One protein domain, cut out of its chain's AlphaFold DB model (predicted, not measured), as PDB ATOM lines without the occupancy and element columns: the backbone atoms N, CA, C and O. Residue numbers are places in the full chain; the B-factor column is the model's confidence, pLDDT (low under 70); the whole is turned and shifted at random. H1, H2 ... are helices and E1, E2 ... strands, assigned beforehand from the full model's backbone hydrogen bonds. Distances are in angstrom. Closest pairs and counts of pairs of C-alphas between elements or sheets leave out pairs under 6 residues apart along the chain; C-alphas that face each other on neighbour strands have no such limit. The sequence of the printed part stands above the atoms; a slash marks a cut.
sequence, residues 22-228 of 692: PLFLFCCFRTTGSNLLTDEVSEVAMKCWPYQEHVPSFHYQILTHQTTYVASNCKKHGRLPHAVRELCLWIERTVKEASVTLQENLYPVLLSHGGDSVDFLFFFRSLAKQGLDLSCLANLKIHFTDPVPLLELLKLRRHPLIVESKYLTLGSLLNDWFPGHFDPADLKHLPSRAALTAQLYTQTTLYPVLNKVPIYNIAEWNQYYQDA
ATOM      1  N   PRO A  22      31.357  -7.852  44.124       92.50
ATOM      2  CA  PRO A  22      30.559  -9.031  43.788       92.50
ATOM      3  C   PRO A  22      30.410  -9.194  42.269       92.50
ATOM      4  O   PRO A  22      29.981  -8.279  41.567       92.50
ATOM      5  N   LEU A  23      30.688 -10.397  41.767       92.94
ATOM      6  CA  LEU A  23      30.368 -10.822  40.408       92.94
ATOM      7  C   LEU A  23      29.105 -11.684  40.433       92.94
ATOM      8  O   LEU A  23      29.149 -12.857  40.815       92.94
ATOM      9  N   PHE A  24      27.980 -11.107  40.013       93.94
ATOM     10  CA  PHE A  24      26.702 -11.812  39.985       93.94
ATOM     11  C   PHE A  24      26.643 -12.839  38.845       93.94
ATOM     12  O   PHE A  24      26.740 -12.522  37.657       93.94
ATOM     13  N   LEU A  25      26.435 -14.096  39.228       95.12
ATOM     14  CA  LEU A  25      26.217 -15.242  38.358       95.12
ATOM     15  C   LEU A  25      24.742 -15.640  38.464       95.12
ATOM     16  O   LEU A  25      24.322 -16.290  39.420       95.12
ATOM     17  N   PHE A  26      23.949 -15.230  37.482       94.75
ATOM     18  CA  PHE A  26      22.513 -15.484  37.417       94.75
ATOM     19  C   PHE A  26      22.281 -16.965  37.153       94.75
ATOM     20  O   PHE A  26      22.600 -17.453  36.070       94.75
ATOM     21  N   CYS A  27      21.760 -17.684  38.140       94.88
ATOM     22  CA  CYS A  27      21.580 -19.124  38.095       94.88
ATOM     23  C   CYS A  27      20.101 -19.519  38.100       94.88
ATOM     24  O   CYS A  27      19.232 -18.829  38.630       94.88
ATOM     25  N   CYS A  28      19.816 -20.652  37.466       93.75
ATOM     26  CA  CYS A  28      18.511 -21.292  37.458       93.75
ATOM     27  C   CYS A  28      18.702 -22.798  37.600       93.75
ATOM     28  O   CYS A  28      19.567 -23.389  36.941       93.75
ATOM     29  N   PHE A  29      17.857 -23.420  38.415       93.31
ATOM     30  CA  PHE A  29      17.854 -24.862  38.618       93.31
ATOM     31  C   PHE A  29      16.560 -25.476  38.094       93.31
ATOM     32  O   PHE A  29      15.490 -24.867  38.116       93.31
ATOM     33  N   ARG A  30      16.662 -26.709  37.602       92.38
ATOM     34  CA  ARG A  30      15.517 -27.572  37.339       92.38
ATOM     35  C   ARG A  30      15.595 -28.723  38.307       92.38
ATOM     36  O   ARG A  30      16.660 -29.305  38.510       92.38
ATOM     37  N   THR A  31      14.454 -29.063  38.863       92.00
ATOM     38  CA  THR A  31      14.292 -30.185  39.773       92.00
ATOM     39  C   THR A  31      13.434 -31.259  39.114       92.00
ATOM     40  O   THR A  31      12.736 -31.002  38.131       92.00
ATOM     41  N   THR A  32      13.486 -32.486  39.626       89.25
ATOM     42  CA  THR A  32      12.587 -33.565  39.178       89.25
ATOM     43  C   THR A  32      11.138 -33.368  39.641       89.25
ATOM     44  O   THR A  32      10.234 -33.975  39.074       89.25
ATOM     45  N   GLY A  33      10.910 -32.480  40.616       87.06
ATOM     46  CA  GLY A  33       9.601 -32.097  41.141       87.06
ATOM     47  C   GLY A  33       9.704 -30.971  42.183       87.06
ATOM     48  O   GLY A  33      10.718 -30.277  42.255       87.06
ATOM     49  N   SER A  34       8.656 -30.758  42.980       83.62
ATOM     50  CA  SER A  34       8.565 -29.672  43.975       83.62
ATOM     51  C   SER A  34       8.819 -30.112  45.425       83.62
ATOM     52  O   SER A  34       8.827 -29.290  46.346       83.62
ATOM     53  N   ASN A  35       9.059 -31.398  45.674       82.81
ATOM     54  CA  ASN A  35       9.285 -31.937  47.004       82.81
ATOM     55  C   ASN A  35      10.781 -32.002  47.331       82.81
ATOM     56  O   ASN A  35      11.481 -32.939  46.958       82.81
ATOM     57  N   LEU A  36      11.247 -31.049  48.145       81.69
ATOM     58  CA  LEU A  36      12.637 -30.966  48.630       81.69
ATOM     59  C   LEU A  36      13.202 -32.281  49.195       81.69
ATOM     60  O   LEU A  36      14.411 -32.471  49.222       81.69
ATOM     61  N   LEU A  37      12.372 -33.186  49.713       78.25
ATOM     62  CA  LEU A  37      12.869 -34.404  50.354       78.25
ATOM     63  C   LEU A  37      13.146 -35.517  49.343       78.25
ATOM     64  O   LEU A  37      14.158 -36.217  49.473       78.25
ATOM     65  N   THR A  38      12.281 -35.664  48.342       82.19
ATOM     66  CA  THR A  38      12.345 -36.741  47.346       82.19
ATOM     67  C   THR A  38      13.054 -36.314  46.079       82.19
ATOM     68  O   THR A  38      13.826 -37.100  45.538       82.19
ATOM     69  N   ASP A  39      12.879 -35.068  45.672       87.00
ATOM     70  CA  ASP A  39      13.270 -34.624  44.343       87.00
ATOM     71  C   ASP A  39      14.732 -34.171  44.329       87.00
ATOM     72  O   ASP A  39      15.372 -33.983  45.375       87.00
ATOM     73  N   GLU A  40      15.298 -34.110  43.130       89.62
ATOM     74  CA  GLU A  40      16.719 -33.855  42.894       89.62
ATOM     75  C   GLU A  40      16.885 -32.789  41.819       89.62
ATOM     76  O   GLU A  40      16.027 -32.635  40.947       89.62
ATOM     77  N   VAL A  41      17.997 -32.057  41.863       92.75
ATOM     78  CA  VAL A  41      18.365 -31.157  40.767       92.75
ATOM     79  C   VAL A  41      18.707 -31.996  39.537       92.75
ATOM     80  O   VAL A  41      19.610 -32.831  39.574       92.75
ATOM     81  N   SER A  42      17.985 -31.758  38.448       92.69
ATOM     82  CA  SER A  42      18.126 -32.441  37.161       92.69
ATOM     83  C   SER A  42      18.820 -31.585  36.104       92.69
ATOM     84  O   SER A  42      19.289 -32.107  35.096       92.69
ATOM     85  N   GLU A  43      18.929 -30.273  36.312       93.44
ATOM     86  CA  GLU A  43      19.583 -29.363  35.374       93.44
ATOM     87  C   GLU A  43      19.991 -28.072  36.082       93.44
ATOM     88  O   GLU A  43      19.317 -27.612  37.005       93.44
ATOM     89  N   VAL A  44      21.090 -27.478  35.632       94.94
ATOM     90  CA  VAL A  44      21.574 -26.184  36.108       94.94
ATOM     91  C   VAL A  44      22.019 -25.348  34.915       94.94
ATOM     92  O   VAL A  44      22.679 -25.844  33.996       94.94
ATOM     93  N   ALA A  45      21.653 -24.071  34.925       94.75
ATOM     94  CA  ALA A  45      22.145 -23.095  33.967       94.75
ATOM     95  C   ALA A  45      22.575 -21.817  34.680       94.75
ATOM     96  O   ALA A  45      21.953 -21.417  35.664       94.75
ATOM     97  N   MET A  46      23.639 -21.187  34.182       95.06
ATOM     98  CA  MET A  46      24.125 -19.913  34.699       95.06
ATOM     99  C   MET A  46      24.544 -18.960  33.585       95.06
ATOM    100  O   MET A  46      25.100 -19.370  32.560       95.06
ATOM    101  N   LYS A  47      24.323 -17.669  33.826       92.69
ATOM    102  CA  LYS A  47      24.763 -16.562  32.981       92.69
ATOM    103  C   LYS A  47      25.510 -15.533  33.831       92.69
ATOM    104  O   LYS A  47      25.061 -15.169  34.911       92.69
ATOM    105  N   CYS A  48      26.656 -15.076  33.341       90.50
ATOM    106  CA  CYS A  48      27.460 -14.034  33.981       90.50
ATOM    107  C   CYS A  48      27.103 -12.642  33.422       90.50
ATOM    108  O   CYS A  48      26.831 -12.519  32.224       90.50
ATOM    109  N   TRP A  49      27.124 -11.615  34.278       77.25
ATOM    110  CA  TRP A  49      26.984 -10.182  33.957       77.25
ATOM    111  C   TRP A  49      27.781  -9.346  34.991       77.25
ATOM    112  O   TRP A  49      27.893  -9.819  36.121       77.25
ATOM    113  N   PRO A  50      28.336  -8.139  34.704       63.41
ATOM    114  CA  PRO A  50      28.274  -7.294  33.494       63.41
ATOM    115  C   PRO A  50      29.235  -7.665  32.369       63.41
ATOM    116  O   PRO A  50      29.310  -6.977  31.359       63.41
ATOM    117  N   TYR A  51      29.946  -8.776  32.516       59.59
ATOM    118  CA  TYR A  51      31.121  -9.112  31.722       59.59
ATOM    119  C   TYR A  51      30.858  -9.601  30.265       59.59
ATOM    120  O   TYR A  51      31.708 -10.229  29.646       59.59
ATOM    121  N   GLN A  52      29.708  -9.236  29.681       56.62
ATOM    122  CA  GLN A  52      29.432  -9.228  28.232       56.62
ATOM    123  C   GLN A  52      29.367 -10.577  27.473       56.62
ATOM    124  O   GLN A  52      29.633 -11.667  27.977       56.62
ATOM    125  N   GLU A  53      28.901 -10.468  26.224       56.12
ATOM    126  CA  GLU A  53      28.400 -11.482  25.279       56.12
ATOM    127  C   GLU A  53      29.282 -12.724  25.059       56.12
ATOM    128  O   GLU A  53      28.787 -13.749  24.586       56.12
ATOM    129  N   HIS A  54      30.564 -12.667  25.422       58.09
ATOM    130  CA  HIS A  54      31.561 -13.683  25.078       58.09
ATOM    131  C   HIS A  54      31.810 -14.736  26.161       58.09
ATOM    132  O   HIS A  54      32.386 -15.780  25.851       58.09
ATOM    133  N   VAL A  55      31.357 -14.528  27.407       68.25
ATOM    134  CA  VAL A  55      31.450 -15.596  28.414       68.25
ATOM    135  C   VAL A  55      30.423 -16.679  28.087       68.25
ATOM    136  O   VAL A  55      29.212 -16.399  28.069       68.25
ATOM    137  N   PRO A  56      30.868 -17.928  27.858       72.25
ATOM    138  CA  PRO A  56      29.956 -19.020  27.579       72.25
ATOM    139  C   PRO A  56      29.054 -19.240  28.792       72.25
ATOM    140  O   PRO A  56      29.533 -19.396  29.914       72.25
ATOM    141  N   SER A  57      27.742 -19.275  28.563       88.31
ATOM    142  CA  SER A  57      26.779 -19.686  29.584       88.31
ATOM    143  C   SER A  57      27.115 -21.090  30.076       88.31
ATOM    144  O   SER A  57      27.388 -21.986  29.269       88.31
ATOM    145  N   PHE A  58      27.043 -21.303  31.384       93.38
ATOM    146  CA  PHE A  58      27.102 -22.648  31.929       93.38
ATOM    147  C   PHE A  58      25.747 -23.316  31.732       93.38
ATOM    148  O   PHE A  58      24.713 -22.748  32.075       93.38
ATOM    149  N   HIS A  59      25.742 -24.527  31.187       94.50
ATOM    150  CA  HIS A  59      24.548 -25.355  31.081       94.50
ATOM    151  C   HIS A  59      24.949 -26.809  31.251       94.50
ATOM    152  O   HIS A  59      25.836 -27.296  30.544       94.50
ATOM    153  N   TYR A  60      24.325 -27.481  32.213       94.38
ATOM    154  CA  TYR A  60      24.658 -28.852  32.550       94.38
ATOM    155  C   TYR A  60      23.411 -29.626  32.965       94.38
ATOM    156  O   TYR A  60      22.694 -29.220  33.882       94.38
ATOM    157  N   GLN A  61      23.176 -30.770  32.324       93.06
ATOM    158  CA  GLN A  61      22.111 -31.686  32.715       93.06
ATOM    159  C   GLN A  61      22.631 -32.736  33.702       93.06
ATOM    160  O   GLN A  61      23.620 -33.429  33.456       93.06
ATOM    161  N   ILE A  62      21.947 -32.874  34.832       92.50
ATOM    162  CA  ILE A  62      22.307 -33.799  35.900       92.50
ATOM    163  C   ILE A  62      21.469 -35.071  35.768       92.50
ATOM    164  O   ILE A  62      20.240 -35.050  35.787       92.50
ATOM    165  N   LEU A  63      22.155 -36.204  35.646       89.88
ATOM    166  CA  LEU A  63      21.543 -37.526  35.656       89.88
ATOM    167  C   LEU A  63      21.129 -37.869  37.092       89.88
ATOM    168  O   LEU A  63      21.986 -38.151  37.935       89.88
ATOM    169  N   THR A  64      19.824 -37.828  37.354       85.88
ATOM    170  CA  THR A  64      19.217 -38.202  38.640       85.88
ATOM    171  C   THR A  64      18.787 -39.667  38.629       85.88
ATOM    172  O   THR A  64      18.745 -40.311  37.576       85.88
ATOM    173  N   HIS A  65      18.414 -40.207  39.790       79.19
ATOM    174  CA  HIS A  65      17.854 -41.562  39.860       79.19
ATOM    175  C   HIS A  65      16.522 -41.705  39.106       79.19
ATOM    176  O   HIS A  65      16.197 -42.793  38.635       79.19
ATOM    177  N   GLN A  66      15.760 -40.613  38.993       70.50
ATOM    178  CA  GLN A  66      14.442 -40.585  38.352       70.50
ATOM    179  C   GLN A  66      14.521 -40.213  36.865       70.50
ATOM    180  O   GLN A  66      13.676 -40.627  36.077       70.50
ATOM    181  N   THR A  67      15.537 -39.449  36.464       64.94
ATOM    182  CA  THR A  67      15.716 -38.971  35.090       64.94
ATOM    183  C   THR A  67      16.960 -39.598  34.474       64.94
ATOM    184  O   THR A  67      18.060 -39.052  34.548       64.94
ATOM    185  N   THR A  68      16.773 -40.743  33.819       60.03
ATOM    186  CA  THR A  68      17.799 -41.369  32.967       60.03
ATOM    187  C   THR A  68      17.822 -40.795  31.549       60.03
ATOM    188  O   THR A  68      18.741 -41.082  30.785       60.03
ATOM    189  N   TYR A  69      16.828 -39.977  31.186       56.72
ATOM    190  CA  TYR A  69      16.719 -39.382  29.860       56.72
ATOM    191  C   TYR A  69      17.493 -38.061  29.773       56.72
ATOM    192  O   TYR A  69      17.155 -37.075  30.433       56.72
ATOM    193  N   VAL A  70      18.524 -38.040  28.928       59.09
ATOM    194  CA  VAL A  70      19.221 -36.814  28.521       59.09
ATOM    195  C   VAL A  70      18.321 -36.086  27.527       59.09
ATOM    196  O   VAL A  70      17.938 -36.655  26.507       59.09
ATOM    197  N   ALA A  71      17.955 -34.839  27.822       60.56
ATOM    198  CA  ALA A  71      17.237 -34.019  26.862       60.56
ATOM    199  C   ALA A  71      18.163 -33.790  25.662       60.56
ATOM    200  O   ALA A  71      19.312 -33.386  25.840       60.56
ATOM    201  N   SER A  72      17.668 -34.020  24.443       56.25
ATOM    202  CA  SER A  72      18.457 -33.993  23.196       56.25
ATOM    203  C   SER A  72      19.265 -32.709  22.967       56.25
ATOM    204  O   SER A  72      20.181 -32.699  22.150       56.25
ATOM    205  N   ASN A  73      18.935 -31.631  23.678       65.31
ATOM    206  CA  ASN A  73      19.474 -30.297  23.447       65.31
ATOM    207  C   ASN A  73      20.589 -29.903  24.435       65.31
ATOM    208  O   ASN A  73      21.199 -28.851  24.253       65.31
ATOM    209  N   CYS A  74      20.894 -30.713  25.460       71.06
ATOM    210  CA  CYS A  74      21.988 -30.414  26.389       71.06
ATOM    211  C   CYS A  74      23.284 -31.136  25.981       71.06
ATOM    212  O   CYS A  74      23.370 -32.363  26.005       71.06
ATOM    213  N   LYS A  75      24.324 -30.368  25.622       75.06
ATOM    214  CA  LYS A  75      25.622 -30.923  25.186       75.06
ATOM    215  C   LYS A  75      26.422 -31.557  26.329       75.06
ATOM    216  O   LYS A  75      27.193 -32.480  26.083       75.06
ATOM    217  N   LYS A  76      26.266 -31.058  27.560       83.75
ATOM    218  CA  LYS A  76      26.992 -31.532  28.747       83.75
ATOM    219  C   LYS A  76      26.037 -32.214  29.718       83.75
ATOM    220  O   LYS A  76      25.072 -31.605  30.172       83.75
ATOM    221  N   HIS A  77      26.335 -33.457  30.069       87.62
ATOM    222  CA  HIS A  77      25.546 -34.213  31.029       87.62
ATOM    223  C   HIS A  77      26.420 -35.154  31.854       87.62
ATOM    224  O   HIS A  77      27.486 -35.588  31.418       87.62
ATOM    225  N   GLY A  78      25.954 -35.487  33.053       88.56
ATOM    226  CA  GLY A  78      26.677 -36.353  33.975       88.56
ATOM    227  C   GLY A  78      26.007 -36.413  35.339       88.56
ATOM    228  O   GLY A  78      24.957 -35.818  35.559       88.56
ATOM    229  N   ARG A  79      26.598 -37.153  36.279       91.44
ATOM    230  CA  ARG A  79      26.104 -37.185  37.665       91.44
ATOM    231  C   ARG A  79      26.459 -35.891  38.397       91.44
ATOM    232  O   ARG A  79      27.424 -35.217  38.037       91.44
ATOM    233  N   LEU A  80      25.735 -35.603  39.478       92.50
ATOM    234  CA  LEU A  80      25.912 -34.384  40.270       92.50
ATOM    235  C   LEU A  80      27.375 -34.092  40.675       92.50
ATOM    236  O   LEU A  80      27.801 -32.962  40.460       92.50
ATOM    237  N   PRO A  81      28.193 -35.055  41.154       94.00
ATOM    238  CA  PRO A  81      29.597 -34.779  41.488       94.00
ATOM    239  C   PRO A  81      30.416 -34.212  40.321       94.00
ATOM    240  O   PRO A  81      31.289 -33.365  40.508       94.00
ATOM    241  N   HIS A  82      30.141 -34.679  39.100       93.94
ATOM    242  CA  HIS A  82      30.824 -34.193  37.907       93.94
ATOM    243  C   HIS A  82      30.293 -32.817  37.489       93.94
ATOM    244  O   HIS A  82      31.095 -31.935  37.194       93.94
ATOM    245  N   ALA A  83      28.974 -32.610  37.560       93.75
ATOM    246  CA  ALA A  83      28.344 -31.314  37.306       93.75
ATOM    247  C   ALA A  83      28.888 -30.215  38.231       93.75
ATOM    248  O   ALA A  83      29.218 -29.129  37.767       93.75
ATOM    249  N   VAL A  84      29.039 -30.513  39.527       94.88
ATOM    250  CA  VAL A  84      29.582 -29.582  40.531       94.88
ATOM    251  C   VAL A  84      31.044 -29.259  40.246       94.88
ATOM    252  O   VAL A  84      31.434 -28.101  40.305       94.88
ATOM    253  N   ARG A  85      31.854 -30.255  39.864       94.88
ATOM    254  CA  ARG A  85      33.249 -30.018  39.465       94.88
ATOM    255  C   ARG A  85      33.345 -29.098  38.246       94.88
ATOM    256  O   ARG A  85      34.125 -28.152  38.262       94.88
ATOM    257  N   GLU A  86      32.559 -29.372  37.207       95.38
ATOM    258  CA  GLU A  86      32.508 -28.543  35.995       95.38
ATOM    259  C   GLU A  86      32.021 -27.125  36.301       95.38
ATOM    260  O   GLU A  86      32.542 -26.164  35.740       95.38
ATOM    261  N   LEU A  87      31.058 -26.994  37.216       94.88
ATOM    262  CA  LEU A  87      30.569 -25.710  37.696       94.88
ATOM    263  C   LEU A  87      31.676 -24.928  38.413       94.88
ATOM    264  O   LEU A  87      31.925 -23.782  38.055       94.88
ATOM    265  N   CYS A  88      32.370 -25.541  39.375       95.25
ATOM    266  CA  CYS A  88      33.479 -24.916  40.098       95.25
ATOM    267  C   CYS A  88      34.578 -24.427  39.142       95.25
ATOM    268  O   CYS A  88      35.005 -23.280  39.243       95.25
ATOM    269  N   LEU A  89      34.982 -25.258  38.172       94.81
ATOM    270  CA  LEU A  89      35.977 -24.885  37.158       94.81
ATOM    271  C   LEU A  89      35.501 -23.726  36.275       94.81
ATOM    272  O   LEU A  89      36.282 -22.838  35.929       94.81
ATOM    273  N   TRP A  90      34.220 -23.727  35.897       95.06
ATOM    274  CA  TRP A  90      33.637 -22.642  35.117       95.06
ATOM    275  C   TRP A  90      33.587 -21.332  35.914       95.06
ATOM    276  O   TRP A  90      33.958 -20.293  35.372       95.06
ATOM    277  N   ILE A  91      33.199 -21.376  37.195       95.06
ATOM    278  CA  ILE A  91      33.185 -20.209  38.090       95.06
ATOM    279  C   ILE A  91      34.600 -19.653  38.256       95.06
ATOM    280  O   ILE A  91      34.805 -18.464  38.043       95.06
ATOM    281  N   GLU A  92      35.577 -20.500  38.584       94.44
ATOM    282  CA  GLU A  92      36.969 -20.086  38.787       94.44
ATOM    283  C   GLU A  92      37.534 -19.382  37.545       94.44
ATOM    284  O   GLU A  92      38.091 -18.287  37.646       94.44
ATOM    285  N   ARG A  93      37.329 -19.971  36.356       93.25
ATOM    286  CA  ARG A  93      37.729 -19.352  35.086       93.25
ATOM    287  C   ARG A  93      37.019 -18.015  34.868       93.25
ATOM    288  O   ARG A  93      37.683 -17.032  34.561       93.25
ATOM    289  N   THR A  94      35.699 -17.979  35.050       92.81
ATOM    290  CA  THR A  94      34.879 -16.784  34.803       92.81
ATOM    291  C   THR A  94      35.273 -15.633  35.725       92.81
ATOM    292  O   THR A  94      35.443 -14.513  35.260       92.81
ATOM    293  N   VAL A  95      35.475 -15.903  37.018       92.75
ATOM    294  CA  VAL A  95      35.912 -14.899  37.999       92.75
ATOM    295  C   VAL A  95      37.307 -14.386  37.656       92.75
ATOM    296  O   VAL A  95      37.527 -13.178  37.679       92.75
ATOM    297  N   LYS A  96      38.241 -15.277  37.299       92.25
ATOM    298  CA  LYS A  96      39.607 -14.894  36.921       92.25
ATOM    299  C   LYS A  96      39.629 -14.011  35.674       92.25
ATOM    300  O   LYS A  96      40.289 -12.977  35.681       92.25
ATOM    301  N   GLU A  97      38.918 -14.409  34.622       91.38
ATOM    302  CA  GLU A  97      38.804 -13.633  33.381       91.38
ATOM    303  C   GLU A  97      38.150 -12.272  33.652       91.38
ATOM    304  O   GLU A  97      38.718 -11.241  33.294       91.38
ATOM    305  N   ALA A  98      37.033 -12.257  34.384       90.62
ATOM    306  CA  ALA A  98      36.330 -11.030  34.742       90.62
ATOM    307  C   ALA A  98      37.183 -10.074  35.588       90.62
ATOM    308  O   ALA A  98      37.166  -8.869  35.345       90.62
ATOM    309  N   SER A  99      37.969 -10.603  36.528       91.12
ATOM    310  CA  SER A  99      38.858  -9.802  37.379       91.12
ATOM    311  C   SER A  99      39.975  -9.133  36.571       91.12
ATOM    312  O   SER A  99      40.274  -7.961  36.776       91.12
ATOM    313  N   VAL A 100      40.571  -9.850  35.607       90.94
ATOM    314  CA  VAL A 100      41.584  -9.290  34.687       90.94
ATOM    315  C   VAL A 100      40.964  -8.221  33.781       90.94
ATOM    316  O   VAL A 100      41.509  -7.132  33.637       90.94
ATOM    317  N   THR A 101      39.790  -8.543  33.244       89.19
ATOM    318  CA  THR A 101      38.794  -7.666  32.619       89.19
ATOM    319  C   THR A 101      38.639  -6.284  33.236       89.19
ATOM    320  O   THR A 101      39.050  -5.249  32.718       89.19
ATOM    321  N   LEU A 102      37.972  -6.304  34.382       87.94
ATOM    322  CA  LEU A 102      37.525  -5.120  35.092       87.94
ATOM    323  C   LEU A 102      38.652  -4.468  35.897       87.94
ATOM    324  O   LEU A 102      38.458  -3.377  36.410       87.94
ATOM    325  N   GLN A 103      39.826  -5.110  35.982       91.56
ATOM    326  CA  GLN A 103      40.935  -4.693  36.846       91.56
ATOM    327  C   GLN A 103      40.506  -4.568  38.315       91.56
ATOM    328  O   GLN A 103      41.037  -3.762  39.077       91.56
ATOM    329  N   GLU A 104      39.552  -5.403  38.717       90.88
ATOM    330  CA  GLU A 104      38.990  -5.452  40.060       90.88
ATOM    331  C   GLU A 104      39.186  -6.846  40.648       90.88
ATOM    332  O   GLU A 104      39.191  -7.853  39.941       90.88
ATOM    333  N   ASN A 105      39.330  -6.919  41.968       92.12
ATOM    334  CA  ASN A 105      39.264  -8.194  42.663       92.12
ATOM    335  C   ASN A 105      37.791  -8.592  42.769       92.12
ATOM    336  O   ASN A 105      37.050  -7.926  43.486       92.12
ATOM    337  N   LEU A 106      37.361  -9.637  42.062       92.25
ATOM    338  CA  LEU A 106      35.964 -10.067  42.059       92.25
ATOM    339  C   LEU A 106      35.757 -11.341  42.874       92.25
ATOM    340  O   LEU A 106      36.626 -12.212  42.917       92.25
ATOM    341  N   TYR A 107      34.568 -11.496  43.457       93.19
ATOM    342  CA  TYR A 107      34.150 -12.751  44.088       93.19
ATOM    343  C   TYR A 107      32.795 -13.234  43.546       93.19
ATOM    344  O   TYR A 107      31.924 -12.414  43.256       93.19
ATOM    345  N   PRO A 108      32.588 -14.552  43.372       95.00
ATOM    346  CA  PRO A 108      31.380 -15.071  42.738       95.00
ATOM    347  C   PRO A 108      30.167 -15.053  43.677       95.00
ATOM    348  O   PRO A 108      30.202 -15.624  44.770       95.00
ATOM    349  N   VAL A 109      29.061 -14.477  43.199       95.12
ATOM    350  CA  VAL A 109      27.758 -14.468  43.881       95.12
ATOM    351  C   VAL A 109      26.712 -15.132  42.993       95.12
ATOM    352  O   VAL A 109      26.329 -14.589  41.961       95.12
ATOM    353  N   LEU A 110      26.224 -16.306  43.383       95.62
ATOM    354  CA  LEU A 110      25.148 -16.999  42.675       95.62
ATOM    355  C   LEU A 110      23.811 -16.349  43.026       95.62
ATOM    356  O   LEU A 110      23.400 -16.360  44.185       95.62
ATOM    357  N   LEU A 111      23.124 -15.818  42.022       95.38
ATOM    358  CA  LEU A 111      21.823 -15.180  42.175       95.38
ATOM    359  C   LEU A 111      20.744 -16.042  41.534       95.38
ATOM    360  O   LEU A 111      20.754 -16.219  40.316       95.38
ATOM    361  N   SER A 112      19.789 -16.524  42.331       94.44
ATOM    362  CA  SER A 112      18.590 -17.196  41.818       94.44
ATOM    363  C   SER A 112      17.354 -16.336  42.055       94.44
ATOM    364  O   SER A 112      17.142 -15.832  43.151       94.44
ATOM    365  N   HIS A 113      16.515 -16.209  41.025       93.69
ATOM    366  CA  HIS A 113      15.162 -15.662  41.130       93.69
ATOM    367  C   HIS A 113      14.161 -16.819  41.275       93.69
ATOM    368  O   HIS A 113      13.420 -17.160  40.342       93.69
ATOM    369  N   GLY A 114      14.216 -17.482  42.430       78.75
ATOM    370  CA  GLY A 114      13.374 -18.633  42.760       78.75
ATOM    371  C   GLY A 114      12.202 -18.285  43.675       78.75
ATOM    372  O   GLY A 114      11.122 -18.849  43.503       78.75
ATOM    373  N   GLY A 115      12.396 -17.332  44.593       74.31
ATOM    374  CA  GLY A 115      11.495 -17.116  45.722       74.31
ATOM    375  C   GLY A 115      11.856 -18.038  46.882       74.31
ATOM    376  O   GLY A 115      12.148 -19.217  46.672       74.31
ATOM    377  N   ASP A 116      11.858 -17.488  48.099       69.44
ATOM    378  CA  ASP A 116      12.152 -18.200  49.350       69.44
ATOM    379  C   ASP A 116      13.398 -19.094  49.295       69.44
ATOM    380  O   ASP A 116      13.461 -20.138  49.958       69.44
ATOM    381  N   SER A 117      14.411 -18.715  48.506       81.00
ATOM    382  CA  SER A 117      15.681 -19.431  48.469       81.00
ATOM    383  C   SER A 117      15.566 -20.893  47.988       81.00
ATOM    384  O   SER A 117      16.474 -21.704  48.203       81.00
ATOM    385  N   VAL A 118      14.451 -21.255  47.339       84.62
ATOM    386  CA  VAL A 118      14.063 -22.649  47.052       84.62
ATOM    387  C   VAL A 118      15.077 -23.362  46.160       84.62
ATOM    388  O   VAL A 118      15.452 -24.504  46.431       84.62
ATOM    389  N   ASP A 119      15.565 -22.679  45.132       88.62
ATOM    390  CA  ASP A 119      16.560 -23.193  44.190       88.62
ATOM    391  C   ASP A 119      17.833 -23.681  44.899       88.62
ATOM    392  O   ASP A 119      18.322 -24.789  44.654       88.62
ATOM    393  N   PHE A 120      18.337 -22.881  45.841       91.62
ATOM    394  CA  PHE A 120      19.520 -23.232  46.614       91.62
ATOM    395  C   PHE A 120      19.231 -24.382  47.576       91.62
ATOM    396  O   PHE A 120      20.030 -25.313  47.653       91.62
ATOM    397  N   LEU A 121      18.063 -24.414  48.228       90.56
ATOM    398  CA  LEU A 121      17.677 -25.549  49.076       90.56
ATOM    399  C   LEU A 121      17.733 -26.881  48.310       90.56
ATOM    400  O   LEU A 121      18.271 -27.865  48.825       90.56
ATOM    401  N   PHE A 122      17.230 -26.924  47.072       90.69
ATOM    402  CA  PHE A 122      17.317 -28.121  46.227       90.69
ATOM    403  C   PHE A 122      18.753 -28.474  45.843       90.69
ATOM    404  O   PHE A 122      19.116 -29.658  45.841       90.69
ATOM    405  N   PHE A 123      19.576 -27.472  45.542       92.06
ATOM    406  CA  PHE A 123      20.986 -27.674  45.237       92.06
ATOM    407  C   PHE A 123      21.738 -28.284  46.428       92.06
ATOM    408  O   PHE A 123      22.271 -29.388  46.303       92.06
ATOM    409  N   PHE A 124      21.688 -27.651  47.605       91.31
ATOM    410  CA  PHE A 124      22.333 -28.143  48.831       91.31
ATOM    411  C   PHE A 124      21.818 -29.525  49.246       91.31
ATOM    412  O   PHE A 124      22.606 -30.404  49.602       91.31
ATOM    413  N   ARG A 125      20.511 -29.777  49.109       89.94
ATOM    414  CA  ARG A 125      19.944 -31.111  49.338       89.94
ATOM    415  C   ARG A 125      20.563 -32.165  48.434       89.94
ATOM    416  O   ARG A 125      20.867 -33.265  48.895       89.94
ATOM    417  N   SER A 126      20.690 -31.851  47.149       91.44
ATOM    418  CA  SER A 126      21.219 -32.781  46.153       91.44
ATOM    419  C   SER A 126      22.684 -33.108  46.453       91.44
ATOM    420  O   SER A 126      23.069 -34.276  46.380       91.44
ATOM    421  N   LEU A 127      23.474 -32.114  46.886       91.75
ATOM    422  CA  LEU A 127      24.846 -32.322  47.365       91.75
ATOM    423  C   LEU A 127      24.875 -33.263  48.575       91.75
ATOM    424  O   LEU A 127      25.578 -34.273  48.551       91.75
ATOM    425  N   ALA A 128      24.041 -32.989  49.586       89.25
ATOM    426  CA  ALA A 128      23.959 -33.797  50.800       89.25
ATOM    427  C   ALA A 128      23.543 -35.253  50.516       89.25
ATOM    428  O   ALA A 128      24.133 -36.178  51.069       89.25
ATOM    429  N   LYS A 129      22.568 -35.487  49.622       88.38
ATOM    430  CA  LYS A 129      22.149 -36.844  49.205       88.38
ATOM    431  C   LYS A 129      23.292 -37.644  48.579       88.38
ATOM    432  O   LYS A 129      23.372 -38.850  48.782       88.38
ATOM    433  N   GLN A 130      24.145 -36.976  47.809       89.62
ATOM    434  CA  GLN A 130      25.273 -37.593  47.110       89.62
ATOM    435  C   GLN A 130      26.540 -37.655  47.982       89.62
ATOM    436  O   GLN A 130      27.589 -38.069  47.491       89.62
ATOM    437  N   GLY A 131      26.465 -37.239  49.255       89.81
ATOM    438  CA  GLY A 131      27.610 -37.210  50.168       89.81
ATOM    439  C   GLY A 131      28.713 -36.247  49.726       89.81
ATOM    440  O   GLY A 131      29.885 -36.497  49.998       89.81
ATOM    441  N   LEU A 132      28.360 -35.186  48.994       90.69
ATOM    442  CA  LEU A 132      29.319 -34.201  48.510       90.69
ATOM    443  C   LEU A 132      29.624 -33.170  49.591       90.69
ATOM    444  O   LEU A 132      28.723 -32.507  50.104       90.69
ATOM    445  N   ASP A 133      30.911 -33.025  49.889       86.56
ATOM    446  CA  ASP A 133      31.417 -32.021  50.814       86.56
ATOM    447  C   ASP A 133      31.323 -30.611  50.204       86.56
ATOM    448  O   ASP A 133      31.704 -30.368  49.052       86.56
ATOM    449  N   LEU A 134      30.825 -29.668  51.005       88.12
ATOM    450  CA  LEU A 134      30.666 -28.262  50.638       88.12
ATOM    451  C   LEU A 134      32.011 -27.521  50.564       88.12
ATOM    452  O   LEU A 134      32.060 -26.410  50.033       88.12
ATOM    453  N   SER A 135      33.107 -28.130  51.035       86.69
ATOM    454  CA  SER A 135      34.459 -27.560  50.954       86.69
ATOM    455  C   SER A 135      34.856 -27.140  49.536       86.69
ATOM    456  O   SER A 135      35.507 -26.112  49.360       86.69
ATOM    457  N   CYS A 136      34.405 -27.863  48.502       84.00
ATOM    458  CA  CYS A 136      34.687 -27.509  47.110       84.00
ATOM    459  C   CYS A 136      34.101 -26.147  46.700       84.00
ATOM    460  O   CYS A 136      34.720 -25.422  45.922       84.00
ATOM    461  N   LEU A 137      32.943 -25.780  47.253       89.44
ATOM    462  CA  LEU A 137      32.332 -24.469  47.054       89.44
ATOM    463  C   LEU A 137      32.998 -23.424  47.962       89.44
ATOM    464  O   LEU A 137      33.209 -22.284  47.546       89.44
ATOM    465  N   ALA A 138      33.361 -23.820  49.188       88.38
ATOM    466  CA  ALA A 138      33.945 -22.928  50.193       88.38
ATOM    467  C   ALA A 138      35.336 -22.434  49.790       88.38
ATOM    468  O   ALA A 138      35.645 -21.257  49.960       88.38
ATOM    469  N   ASN A 139      36.137 -23.301  49.170       89.25
ATOM    470  CA  ASN A 139      37.468 -22.961  48.671       89.25
ATOM    471  C   ASN A 139      37.431 -21.872  47.589       89.25
ATOM    472  O   ASN A 139      38.349 -21.060  47.507       89.25
ATOM    473  N   LEU A 140      36.359 -21.826  46.791       89.88
ATOM    474  CA  LEU A 140      36.140 -20.789  45.780       89.88
ATOM    475  C   LEU A 140      35.479 -19.525  46.344       89.88
ATOM    476  O   LEU A 140      35.220 -18.598  45.580       89.88
ATOM    477  N   LYS A 141      35.197 -19.488  47.656       92.12
ATOM    478  CA  LYS A 141      34.465 -18.404  48.322       92.12
ATOM    479  C   LYS A 141      33.187 -18.054  47.557       92.12
ATOM    480  O   LYS A 141      32.949 -16.902  47.221       92.12
ATOM    481  N   ILE A 142      32.399 -19.074  47.215       93.81
ATOM    482  CA  ILE A 142      31.118 -18.865  46.542       93.81
ATOM    483  C   ILE A 142      30.107 -18.320  47.548       93.81
ATOM    484  O   ILE A 142      29.929 -18.883  48.628       93.81
ATOM    485  N   HIS A 143      29.428 -17.245  47.165       94.19
ATOM    486  CA  HIS A 143      28.308 -16.682  47.909       94.19
ATOM    487  C   HIS A 143      27.003 -16.888  47.145       94.19
ATOM    488  O   HIS A 143      27.015 -17.149  45.939       94.19
ATOM    489  N   PHE A 144      25.867 -16.754  47.828       94.12
ATOM    490  CA  PHE A 144      24.558 -16.850  47.192       94.12
ATOM    491  C   PHE A 144      23.594 -15.799  47.712       94.12
ATOM    492  O   PHE A 144      23.692 -15.334  48.850       94.12
ATOM    493  N   THR A 145      22.646 -15.447  46.856       94.06
ATOM    494  CA  THR A 145      21.698 -14.369  47.095       94.06
ATOM    495  C   THR A 145      20.369 -14.668  46.398       94.06
ATOM    496  O   THR A 145      20.350 -15.191  45.279       94.06
ATOM    497  N   ASP A 146      19.259 -14.352  47.064       93.31
ATOM    498  CA  ASP A 146      17.913 -14.383  46.486       93.31
ATOM    499  C   ASP A 146      17.292 -12.984  46.655       93.31
ATOM    500  O   ASP A 146      17.090 -12.535  47.788       93.31
ATOM    501  N   PRO A 147      17.022 -12.258  45.559       93.81
ATOM    502  CA  PRO A 147      16.423 -10.930  45.609       93.81
ATOM    503  C   PRO A 147      14.939 -10.932  45.994       93.81
ATOM    504  O   PRO A 147      14.435  -9.890  46.412       93.81
ATOM    505  N   VAL A 148      14.218 -12.051  45.860       93.69
ATOM    506  CA  VAL A 148      12.754 -12.078  46.008       93.69
ATOM    507  C   VAL A 148      12.281 -11.636  47.400       93.69
ATOM    508  O   VAL A 148      11.399 -10.780  47.438       93.69
ATOM    509  N   PRO A 149      12.876 -12.066  48.533       90.94
ATOM    510  CA  PRO A 149      12.481 -11.565  49.855       90.94
ATOM    511  C   PRO A 149      12.621 -10.042  50.004       90.94
ATOM    512  O   PRO A 149      11.793  -9.380  50.634       90.94
ATOM    513  N   LEU A 150      13.648  -9.447  49.384       92.62
ATOM    514  CA  LEU A 150      13.803  -7.992  49.364       92.62
ATOM    515  C   LEU A 150      12.727  -7.333  48.492       92.62
ATOM    516  O   LEU A 150      12.173  -6.304  48.879       92.62
ATOM    517  N   LEU A 151      12.389  -7.927  47.343       94.00
ATOM    518  CA  LEU A 151      11.272  -7.464  46.518       94.00
ATOM    519  C   LEU A 151       9.935  -7.577  47.269       94.00
ATOM    520  O   LEU A 151       9.119  -6.665  47.209       94.00
ATOM    521  N   GLU A 152       9.699  -8.628  48.047       92.44
ATOM    522  CA  GLU A 152       8.493  -8.744  48.876       92.44
ATOM    523  C   GLU A 152       8.403  -7.621  49.909       92.44
ATOM    524  O   GLU A 152       7.357  -6.979  50.040       92.44
ATOM    525  N   LEU A 153       9.515  -7.315  50.582       91.25
ATOM    526  CA  LEU A 153       9.591  -6.202  51.525       91.25
ATOM    527  C   LEU A 153       9.326  -4.855  50.839       91.25
ATOM    528  O   LEU A 153       8.577  -4.025  51.360       91.25
ATOM    529  N   LEU A 154       9.923  -4.628  49.669       92.44
ATOM    530  CA  LEU A 154       9.702  -3.419  48.878       92.44
ATOM    531  C   LEU A 154       8.233  -3.306  48.435       92.44
ATOM    532  O   LEU A 154       7.663  -2.215  48.488       92.44
ATOM    533  N   LYS A 155       7.584  -4.420  48.081       92.38
ATOM    534  CA  LYS A 155       6.175  -4.454  47.675       92.38
ATOM    535  C   LYS A 155       5.251  -4.181  48.856       92.38
ATOM    536  O   LYS A 155       4.330  -3.377  48.729       92.38
ATOM    537  N   LEU A 156       5.535  -4.768  50.021       91.25
ATOM    538  CA  LEU A 156       4.816  -4.501  51.270       91.25
ATOM    539  C   LEU A 156       4.897  -3.020  51.663       91.25
ATOM    540  O   LEU A 156       3.912  -2.434  52.104       91.25
ATOM    541  N   ARG A 157       6.056  -2.391  51.435       93.19
ATOM    542  CA  ARG A 157       6.286  -0.952  51.640       93.19
ATOM    543  C   ARG A 157       5.739  -0.068  50.516       93.19
ATOM    544  O   ARG A 157       5.961   1.138  50.544       93.19
ATOM    545  N   ARG A 158       5.038  -0.647  49.534       92.00
ATOM    546  CA  ARG A 158       4.489   0.049  48.360       92.00
ATOM    547  C   ARG A 158       5.549   0.861  47.605       92.00
ATOM    548  O   ARG A 158       5.274   1.956  47.124       92.00
ATOM    549  N   HIS A 159       6.767   0.328  47.512       90.88
ATOM    550  CA  HIS A 159       7.874   1.006  46.850       90.88
ATOM    551  C   HIS A 159       7.578   1.186  45.347       90.88
ATOM    552  O   HIS A 159       7.230   0.196  44.693       90.88
ATOM    553  N   PRO A 160       7.777   2.387  44.763       88.69
ATOM    554  CA  PRO A 160       7.408   2.686  43.371       88.69
ATOM    555  C   PRO A 160       7.987   1.714  42.342       88.69
ATOM    556  O   PRO A 160       7.350   1.428  41.340       88.69
ATOM    557  N   LEU A 161       9.171   1.160  42.624       85.19
ATOM    558  CA  LEU A 161       9.837   0.193  41.747       85.19
ATOM    559  C   LEU A 161       9.011  -1.054  41.432       85.19
ATOM    560  O   LEU A 161       9.285  -1.653  40.412       85.19
ATOM    561  N   ILE A 162       8.100  -1.502  42.297       90.31
ATOM    562  CA  ILE A 162       7.407  -2.798  42.124       90.31
ATOM    563  C   ILE A 162       5.974  -2.797  42.672       90.31
ATOM    564  O   ILE A 162       5.338  -3.847  42.758       90.31
ATOM    565  N   VAL A 163       5.465  -1.638  43.101       85.69
ATOM    566  CA  VAL A 163       4.120  -1.523  43.687       85.69
ATOM    567  C   VAL A 163       3.028  -1.920  42.694       85.69
ATOM    568  O   VAL A 163       2.008  -2.473  43.100       85.69
ATOM    569  N   GLU A 164       3.262  -1.682  41.403       86.31
ATOM    570  CA  GLU A 164       2.331  -2.012  40.322       86.31
ATOM    571  C   GLU A 164       2.426  -3.481  39.888       86.31
ATOM    572  O   GLU A 164       1.469  -4.026  39.335       86.31
ATOM    573  N   SER A 165       3.533  -4.163  40.202       88.19
ATOM    574  CA  SER A 165       3.732  -5.557  39.815       88.19
ATOM    575  C   SER A 165       2.781  -6.484  40.549       88.19
ATOM    576  O   SER A 165       2.817  -6.633  41.778       88.19
ATOM    577  N   LYS A 166       1.947  -7.192  39.783       86.75
ATOM    578  CA  LYS A 166       0.927  -8.091  40.335       86.75
ATOM    579  C   LYS A 166       1.548  -9.266  41.085       86.75
ATOM    580  O   LYS A 166       1.141  -9.557  42.213       86.75
ATOM    581  N   TYR A 167       2.579  -9.879  40.513       91.44
ATOM    582  CA  TYR A 167       3.340 -10.970  41.120       91.44
ATOM    583  C   TYR A 167       4.837 -10.676  41.042       91.44
ATOM    584  O   TYR A 167       5.285  -9.934  40.177       91.44
ATOM    585  N   LEU A 168       5.608 -11.272  41.951       93.31
ATOM    586  CA  LEU A 168       7.067 -11.138  41.988       93.31
ATOM    587  C   LEU A 168       7.772 -12.324  41.323       93.31
ATOM    588  O   LEU A 168       8.935 -12.580  41.593       93.31
ATOM    589  N   THR A 169       7.063 -13.078  40.481       92.44
ATOM    590  CA  THR A 169       7.671 -14.153  39.697       92.44
ATOM    591  C   THR A 169       8.427 -13.558  38.517       92.44
ATOM    592  O   THR A 169       7.970 -12.580  37.924       92.44
ATOM    593  N   LEU A 170       9.527 -14.195  38.106       93.06
ATOM    594  CA  LEU A 170      10.336 -13.751  36.965       93.06
ATOM    595  C   LEU A 170       9.479 -13.432  35.730       93.06
ATOM    596  O   LEU A 170       9.625 -12.370  35.142       93.06
ATOM    597  N   GLY A 171       8.549 -14.320  35.364       92.81
ATOM    598  CA  GLY A 171       7.677 -14.108  34.205       92.81
ATOM    599  C   GLY A 171       6.692 -12.947  34.363       92.81
ATOM    600  O   GLY A 171       6.409 -12.270  33.381       92.81
ATOM    601  N   SER A 172       6.184 -12.690  35.575       92.56
ATOM    602  CA  SER A 172       5.328 -11.523  35.823       92.56
ATOM    603  C   SER A 172       6.131 -10.238  35.706       92.56
ATOM    604  O   SER A 172       5.708  -9.335  35.002       92.56
ATOM    605  N   LEU A 173       7.305 -10.190  36.338       94.00
ATOM    606  CA  LEU A 173       8.159  -9.013  36.287       94.00
ATOM    607  C   LEU A 173       8.594  -8.744  34.835       94.00
ATOM    608  O   LEU A 173       8.408  -7.650  34.324       94.00
ATOM    609  N   LEU A 174       9.071  -9.755  34.105       93.94
ATOM    610  CA  LEU A 174       9.426  -9.578  32.694       93.94
ATOM    611  C   LEU A 174       8.252  -9.075  31.842       93.94
ATOM    612  O   LEU A 174       8.477  -8.266  30.953       93.94
ATOM    613  N   ASN A 175       7.016  -9.511  32.103       92.56
ATOM    614  CA  ASN A 175       5.845  -8.982  31.394       92.56
ATOM    615  C   ASN A 175       5.562  -7.514  31.735       92.56
ATOM    616  O   ASN A 175       5.109  -6.784  30.858       92.56
ATOM    617  N   ASP A 176       5.830  -7.094  32.973       91.19
ATOM    618  CA  ASP A 176       5.639  -5.713  33.417       91.19
ATOM    619  C   ASP A 176       6.678  -4.769  32.770       91.19
ATOM    620  O   ASP A 176       6.315  -3.704  32.276       91.19
ATOM    621  N   TRP A 177       7.963  -5.159  32.721       91.50
ATOM    622  CA  TRP A 177       9.045  -4.311  32.175       91.50
ATOM    623  C   TRP A 177       9.325  -4.495  30.682       91.50
ATOM    624  O   TRP A 177       9.780  -3.559  30.028       91.50
ATOM    625  N   PHE A 178       9.072  -5.683  30.136       92.12
ATOM    626  CA  PHE A 178       9.372  -6.044  28.748       92.12
ATOM    627  C   PHE A 178       8.152  -6.681  28.054       92.12
ATOM    628  O   PHE A 178       8.235  -7.807  27.542       92.12
ATOM    629  N   PRO A 179       6.995  -5.993  28.017       89.31
ATOM    630  CA  PRO A 179       5.764  -6.558  27.475       89.31
ATOM    631  C   PRO A 179       5.949  -6.965  26.008       89.31
ATOM    632  O   PRO A 179       6.305  -6.149  25.159       89.31
ATOM    633  N   GLY A 180       5.732  -8.247  25.702       88.50
ATOM    634  CA  GLY A 180       5.839  -8.790  24.342       88.50
ATOM    635  C   GLY A 180       7.262  -8.940  23.788       88.50
ATOM    636  O   GLY A 180       7.406  -9.272  22.616       88.50
ATOM    637  N   HIS A 181       8.304  -8.718  24.597       87.81
ATOM    638  CA  HIS A 181       9.707  -8.809  24.159       87.81
ATOM    639  C   HIS A 181      10.361 -10.170  24.459       87.81
ATOM    640  O   HIS A 181      11.512 -10.387  24.088       87.81
ATOM    641  N   PHE A 182       9.655 -11.085  25.127       89.00
ATOM    642  CA  PHE A 182      10.129 -12.448  25.373       89.00
ATOM    643  C   PHE A 182       9.008 -13.463  25.136       89.00
ATOM    644  O   PHE A 182       7.828 -13.162  25.343       89.00
ATOM    645  N   ASP A 183       9.369 -14.678  24.721       89.38
ATOM    646  CA  ASP A 183       8.424 -15.788  24.626       89.38
ATOM    647  C   ASP A 183       8.287 -16.443  26.013       89.38
ATOM    648  O   ASP A 183       9.286 -16.870  26.596       89.38
ATOM    649  N   PRO A 184       7.077 -16.598  26.581       89.00
ATOM    650  CA  PRO A 184       6.880 -17.373  27.805       89.00
ATOM    651  C   PRO A 184       7.450 -18.805  27.748       89.00
ATOM    652  O   PRO A 184       7.730 -19.397  28.794       89.00
ATOM    653  N   ALA A 185       7.638 -19.384  26.559       88.94
ATOM    654  CA  ALA A 185       8.335 -20.652  26.372       88.94
ATOM    655  C   ALA A 185       9.822 -20.586  26.770       88.94
ATOM    656  O   ALA A 185      10.351 -21.585  27.266       88.94
ATOM    657  N   ASP A 186      10.475 -19.426  26.660       88.75
ATOM    658  CA  ASP A 186      11.867 -19.226  27.078       88.75
ATOM    659  C   ASP A 186      12.043 -19.388  28.589       88.75
ATOM    660  O   ASP A 186      13.077 -19.872  29.045       88.75
ATOM    661  N   LEU A 187      11.008 -19.103  29.386       88.94
ATOM    662  CA  LEU A 187      11.030 -19.374  30.827       88.94
ATOM    663  C   LEU A 187      11.128 -20.870  31.143       88.94
ATOM    664  O   LEU A 187      11.587 -21.248  32.223       88.94
ATOM    665  N   LYS A 188      10.711 -21.735  30.210       86.94
ATOM    666  CA  LYS A 188      10.865 -23.185  30.348       86.94
ATOM    667  C   LYS A 188      12.282 -23.621  30.004       86.94
ATOM    668  O   LYS A 188      12.715 -24.634  30.537       86.94
ATOM    669  N   HIS A 189      13.013 -22.900  29.157       89.62
ATOM    670  CA  HIS A 189      14.382 -23.240  28.778       89.62
ATOM    671  C   HIS A 189      15.386 -22.608  29.752       89.62
ATOM    672  O   HIS A 189      15.566 -21.396  29.775       89.62
ATOM    673  N   LEU A 190      16.059 -23.420  30.573       90.25
ATOM    674  CA  LEU A 190      16.891 -22.935  31.683       90.25
ATOM    675  C   LEU A 190      17.978 -21.919  31.289       90.25
ATOM    676  O   LEU A 190      18.091 -20.903  31.974       90.25
ATOM    677  N   PRO A 191      18.755 -22.137  30.208       91.06
ATOM    678  CA  PRO A 191      19.713 -21.137  29.741       91.06
ATOM    679  C   PRO A 191      19.057 -19.799  29.385       91.06
ATOM    680  O   PRO A 191      19.579 -18.749  29.754       91.06
ATOM    681  N   SER A 192      17.893 -19.836  28.726       91.44
ATOM    682  CA  SER A 192      17.129 -18.629  28.396       91.44
ATOM    683  C   SER A 192      16.593 -17.965  29.663       91.44
ATOM    684  O   SER A 192      16.722 -16.760  29.819       91.44
ATOM    685  N   ARG A 193      16.086 -18.741  30.627       92.56
ATOM    686  CA  ARG A 193      15.621 -18.232  31.925       92.56
ATOM    687  C   ARG A 193      16.735 -17.532  32.711       92.56
ATOM    688  O   ARG A 193      16.497 -16.459  33.261       92.56
ATOM    689  N   ALA A 194      17.947 -18.088  32.737       93.38
ATOM    690  CA  ALA A 194      19.100 -17.445  33.371       93.38
ATOM    691  C   ALA A 194      19.468 -16.124  32.667       93.38
ATOM    692  O   ALA A 194      19.722 -15.122  33.333       93.38
ATOM    693  N   ALA A 195      19.427 -16.098  31.330       92.00
ATOM    694  CA  ALA A 195      19.656 -14.885  30.545       92.00
ATOM    695  C   ALA A 195      18.574 -13.816  30.777       92.00
ATOM    696  O   ALA A 195      18.912 -12.659  31.002       92.00
ATOM    697  N   LEU A 196      17.298 -14.202  30.806       93.56
ATOM    698  CA  LEU A 196      16.177 -13.312  31.114       93.56
ATOM    699  C   LEU A 196      16.241 -12.788  32.555       93.56
ATOM    700  O   LEU A 196      15.906 -11.638  32.807       93.56
ATOM    701  N   THR A 197      16.710 -13.601  33.507       94.19
ATOM    702  CA  THR A 197      16.928 -13.144  34.890       94.19
ATOM    703  C   THR A 197      18.031 -12.090  34.941       94.19
ATOM    704  O   THR A 197      17.858 -11.061  35.592       94.19
ATOM    705  N   ALA A 198      19.137 -12.311  34.223       93.12
ATOM    706  CA  ALA A 198      20.175 -11.298  34.073       93.12
ATOM    707  C   ALA A 198      19.592 -10.027  33.447       93.12
ATOM    708  O   ALA A 198      19.734  -8.956  34.022       93.12
ATOM    709  N   GLN A 199      18.860 -10.149  32.337       92.25
ATOM    710  CA  GLN A 199      18.218  -9.028  31.653       92.25
ATOM    711  C   GLN A 199      17.295  -8.224  32.578       92.25
ATOM    712  O   GLN A 199      17.392  -6.999  32.622       92.25
ATOM    713  N   LEU A 200      16.450  -8.903  33.363       93.88
ATOM    714  CA  LEU A 200      15.552  -8.268  34.325       93.88
ATOM    715  C   LEU A 200      16.318  -7.371  35.292       93.88
ATOM    716  O   LEU A 200      15.940  -6.223  35.486       93.88
ATOM    717  N   TYR A 201      17.391  -7.864  35.901       92.94
ATOM    718  CA  TYR A 201      18.104  -7.076  36.900       92.94
ATOM    719  C   TYR A 201      19.057  -6.049  36.305       92.94
ATOM    720  O   TYR A 201      19.439  -5.127  37.006       92.94
ATOM    721  N   THR A 202      19.459  -6.180  35.045       90.25
ATOM    722  CA  THR A 202      20.538  -5.352  34.486       90.25
ATOM    723  C   THR A 202      20.045  -4.305  33.505       90.25
ATOM    724  O   THR A 202      20.722  -3.301  33.306       90.25
ATOM    725  N   GLN A 203      18.858  -4.508  32.932       91.19
ATOM    726  CA  GLN A 203      18.238  -3.606  31.960       91.19
ATOM    727  C   GLN A 203      16.964  -2.935  32.494       91.19
ATOM    728  O   GLN A 203      16.247  -2.291  31.734       91.19
ATOM    729  N   THR A 204      16.665  -3.064  33.790       90.81
ATOM    730  CA  THR A 204      15.526  -2.381  34.424       90.81
ATOM    731  C   THR A 204      15.959  -1.540  35.620       90.81
ATOM    732  O   THR A 204      17.098  -1.589  36.091       90.81
ATOM    733  N   THR A 205      15.000  -0.808  36.183       88.56
ATOM    734  CA  THR A 205      15.153  -0.053  37.431       88.56
ATOM    735  C   THR A 205      15.405  -0.935  38.660       88.56
ATOM    736  O   THR A 205      15.610  -0.401  39.749       88.56
ATOM    737  N   LEU A 206      15.406  -2.266  38.521       91.00
ATOM    738  CA  LEU A 206      15.781  -3.202  39.582       91.00
ATOM    739  C   LEU A 206      17.298  -3.347  39.760       91.00
ATOM    740  O   LEU A 206      17.719  -3.929  40.753       91.00
ATOM    741  N   TYR A 207      18.134  -2.796  38.876       90.94
ATOM    742  CA  TYR A 207      19.595  -2.885  39.013       90.94
ATOM    743  C   TYR A 207      20.138  -2.448  40.387       90.94
ATOM    744  O   TYR A 207      20.898  -3.209  40.991       90.94
ATOM    745  N   PRO A 208      19.697  -1.319  40.984       89.94
ATOM    746  CA  PRO A 208      20.147  -0.916  42.317       89.94
ATOM    747  C   PRO A 208      19.721  -1.869  43.440       89.94
ATOM    748  O   PRO A 208      20.258  -1.782  44.544       89.94
ATOM    749  N   VAL A 209      18.748  -2.758  43.194       90.31
ATOM    750  CA  VAL A 209      18.336  -3.782  44.162       90.31
ATOM    751  C   VAL A 209      19.481  -4.757  44.399       90.31
ATOM    752  O   VAL A 209      19.683  -5.123  45.550       90.31
ATOM    753  N   LEU A 210      20.277  -5.093  43.372       90.00
ATOM    754  CA  LEU A 210      21.418  -6.013  43.487       90.00
ATOM    755  C   LEU A 210      22.408  -5.592  44.581       90.00
ATOM    756  O   LEU A 210      22.893  -6.439  45.321       90.00
ATOM    757  N   ASN A 211      22.632  -4.287  44.746       87.81
ATOM    758  CA  ASN A 211      23.538  -3.740  45.764       87.81
ATOM    759  C   ASN A 211      22.963  -3.785  47.188       87.81
ATOM    760  O   ASN A 211      23.671  -3.508  48.150       87.81
ATOM    761  N   LYS A 212      21.665  -4.068  47.324       91.12
ATOM    762  CA  LYS A 212      20.943  -4.115  48.600       91.12
ATOM    763  C   LYS A 212      20.522  -5.527  48.987       91.12
ATOM    764  O   LYS A 212      20.067  -5.713  50.115       91.12
ATOM    765  N   VAL A 213      20.599  -6.500  48.072       91.25
ATOM    766  CA  VAL A 213      20.222  -7.876  48.400       91.25
ATOM    767  C   VAL A 213      21.241  -8.433  49.393       91.25
ATOM    768  O   VAL A 213      22.443  -8.315  49.149       91.25
ATOM    769  N   PRO A 214      20.796  -9.063  50.489       91.25
ATOM    770  CA  PRO A 214      21.692  -9.792  51.371       91.25
ATOM    771  C   PRO A 214      22.484 -10.860  50.605       91.25
ATOM    772  O   PRO A 214      21.923 -11.629  49.814       91.25
ATOM    773  N   ILE A 215      23.791 -10.914  50.851       92.62
ATOM    774  CA  ILE A 215      24.699 -11.903  50.272       92.62
ATOM    775  C   ILE A 215      25.135 -12.819  51.401       92.62
ATOM    776  O   ILE A 215      25.723 -12.361  52.376       92.62
ATOM    777  N   TYR A 216      24.874 -14.109  51.244       91.50
ATOM    778  CA  TYR A 216      25.168 -15.097  52.268       91.50
ATOM    779  C   TYR A 216      26.299 -16.014  51.816       91.50
ATOM    780  O   TYR A 216      26.391 -16.410  50.648       91.50
ATOM    781  N   ASN A 217      27.165 -16.372  52.751       91.00
ATOM    782  CA  ASN A 217      28.232 -17.339  52.543       91.00
ATOM    783  C   ASN A 217      27.717 -18.789  52.676       91.00
ATOM    784  O   ASN A 217      26.580 -19.054  53.066       91.00
ATOM    785  N   ILE A 218      28.570 -19.763  52.355       90.62
ATOM    786  CA  ILE A 218      28.210 -21.192  52.392       90.62
ATOM    787  C   ILE A 218      27.855 -21.691  53.793       90.62
ATOM    788  O   ILE A 218      27.005 -22.570  53.912       90.62
ATOM    789  N   ALA A 219      28.489 -21.167  54.845       88.12
ATOM    790  CA  ALA A 219      28.205 -21.594  56.212       88.12
ATOM    791  C   ALA A 219      26.798 -21.155  56.639       88.12
ATOM    792  O   ALA A 219      26.034 -21.975  57.146       88.12
ATOM    793  N   GLU A 220      26.431 -19.905  56.346       88.44
ATOM    794  CA  GLU A 220      25.085 -19.364  56.571       88.44
ATOM    795  C   GLU A 220      24.034 -20.149  55.781       88.44
ATOM    796  O   GLU A 220      22.997 -20.530  56.322       88.44
ATOM    797  N   TRP A 221      24.324 -20.476  54.520       85.69
ATOM    798  CA  TRP A 221      23.432 -21.292  53.699       85.69
ATOM    799  C   TRP A 221      23.277 -22.721  54.184       85.69
ATOM    800  O   TRP A 221      22.171 -23.259  54.162       85.69
ATOM    801  N   ASN A 222      24.370 -23.349  54.609       84.94
ATOM    802  CA  ASN A 222      24.305 -24.681  55.182       84.94
ATOM    803  C   ASN A 222      23.458 -24.659  56.457       84.94
ATOM    804  O   ASN A 222      22.600 -25.521  56.608       84.94
ATOM    805  N   GLN A 223      23.633 -23.651  57.317       86.88
ATOM    806  CA  GLN A 223      22.805 -23.472  58.507       86.88
ATOM    807  C   GLN A 223      21.322 -23.319  58.140       86.88
ATOM    808  O   GLN A 223      20.502 -24.106  58.604       86.88
ATOM    809  N   TYR A 224      20.993 -22.408  57.218       86.44
ATOM    810  CA  TYR A 224      19.624 -22.220  56.724       86.44
ATOM    811  C   TYR A 224      19.021 -23.511  56.148       86.44
ATOM    812  O   TYR A 224      17.865 -23.846  56.407       86.44
ATOM    813  N   TYR A 225      19.807 -24.276  55.388       85.50
ATOM    814  CA  TYR A 225      19.385 -25.567  54.851       85.50
ATOM    815  C   TYR A 225      19.112 -26.595  55.959       85.50
ATOM    816  O   TYR A 225      18.078 -27.266  55.909       85.50
ATOM    817  N   GLN A 226      19.991 -26.714  56.962       85.75
ATOM    818  CA  GLN A 226      19.757 -27.607  58.102       85.75
ATOM    819  C   GLN A 226      18.490 -27.199  58.859       85.75
ATOM    820  O   GLN A 226      17.657 -28.056  59.153       85.75
ATOM    821  N   ASP A 227      18.286 -25.903  59.087       86.38
ATOM    822  CA  ASP A 227      17.090 -25.379  59.746       86.38
ATOM    823  C   ASP A 227      15.817 -25.691  58.944       86.38
ATOM    824  O   ASP A 227      14.814 -26.128  59.509       86.38
ATOM    825  N   ALA A 228      15.856 -25.578  57.612       83.62
ATOM    826  CA  ALA A 228      14.737 -25.939  56.742       83.62
ATOM    827  C   ALA A 228      14.434 -27.452  56.741       83.62
ATOM    828  O   ALA A 228      13.268 -27.859  56.667       83.62
TER     829      ALA A 228
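Overview. This is residues 22 to 228 of the 692 residues of an uncharacterized protein of Stichopus japonicus (UniProt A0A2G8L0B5). A twisted five-stranded sheet makes the core, with the long helix H1 and the shorter H2 over one face and H6 over the other. H8 packs on H2 near the edge strand E5, while H4 and H5, joined by a long link, lie farthest from the middle, with H5 packed on H6. The printed part has 207 residues, with eight named helices and five named strands in the order E1 E2 E3 H1 E4 H2 H3 E5 H4 H5 H6 H7 H8. The sheet is mixed, in the order E3 E2 E1 E4 E5, and the class is mixed, helices and strands. The whole is compact, with a radius of gyration of the C-alphas of 16.6 A, and rounded, spanning 45 by 41 by 37 A.

Along the chain. Strand E1, residues 22 to 31, is 27.0 A long and begins at C-alpha 22, (30.559, -9.031, 43.788). E2, residues 41 to 48, is 20.5 A long, and E4, residues 106 to 112, 18.8 A. E3 is residues 58 to 62 and E5 residues 143 to 145. Helix H1, residues 80 to 102, is 31.9 A long, from C-alpha 80 at (25.912, -34.384, 40.270). H6, residues 190 to 202, is 18.2 A long, and H2, residues 118 to 129, 16.5 A. The others are H3, residues 135 to 138; H4, 148 to 156; H5, 170 to 177; H7, 207 to 210; and H8, 218 to 228, which ends at C-alpha 228, (14.737, -25.939, 56.742).

Arrangement. E1, E2 and E3 form a meander, each strand the antiparallel neighbour of the one before; E1 and E2 are a hairpin, as are E2 and E3. N 28 and O 45, 2.9 A apart, are within hydrogen-bond range across E1 and E2, as are N 46 and O 58, 2.8 A, across E2 and E3. E4 is parallel to E1, with N 25 and O 109 at 2.8 A, and to E5, with N 145 and O 110 at 2.9 A. E3, H1, E4 is a split strand-helix-strand unit, its two strands parallel but with E2 and E1 between them; E4, H2 H3, E5 is a unit with neighbour strands. Both crossovers are right-handed. The helices H1 and H2 on one face and H6 on the opposite face give three layers. H6 lies over E2 and E1 at a height over the sheet of 8.0 A; its closest C-alphas to E2 are those of Pro 191 and Ala 45, 5.3 A apart. H1 and H2 only just touch, with 3 pairs of C-alphas within 8 A, and only at their ends, the closest being Leu 80 and Leu 127, 7.5 A. H8 only grazes the sheet with residues 218 to 221, and touches H2 about perpendicular at 88 degrees, C-alphas 121 and 225 being closest at 6.0 A. H5 touches H6 at a steep tilt of 42 degrees, the same way, with C-alphas 174 and 200 closest at 6.5 A. H7 and H6 only just touch, with 3 pairs of C-alphas within 8 A, only at the corner; the closest are those of Tyr 201 and Tyr 207, 4.9 A. H3 is close to H1 but not clearly touching, C-alphas 88 and 137 being closest at 7.1 A. H4 touches no helix. In H1, H2, H4, H5, H6 and H8 every O i to N i+4 pair is within hydrogen-bond range; H3 and H7 are too short for one.

Size, cuts and confidence. The C-alphas farthest apart are those of Thr 68 and Pro 160, 46.4 A. The printed part has no cut. The links E3 to H1, H4 to H5 and H5 to H6 are long; in the first, residues 77 to 78 pair in parallel with residues 61 to 62 of E3. The mean pLDDT of the printed part is 88.2, and residues 50 to 55, 67 to 73 and 116 are under 70.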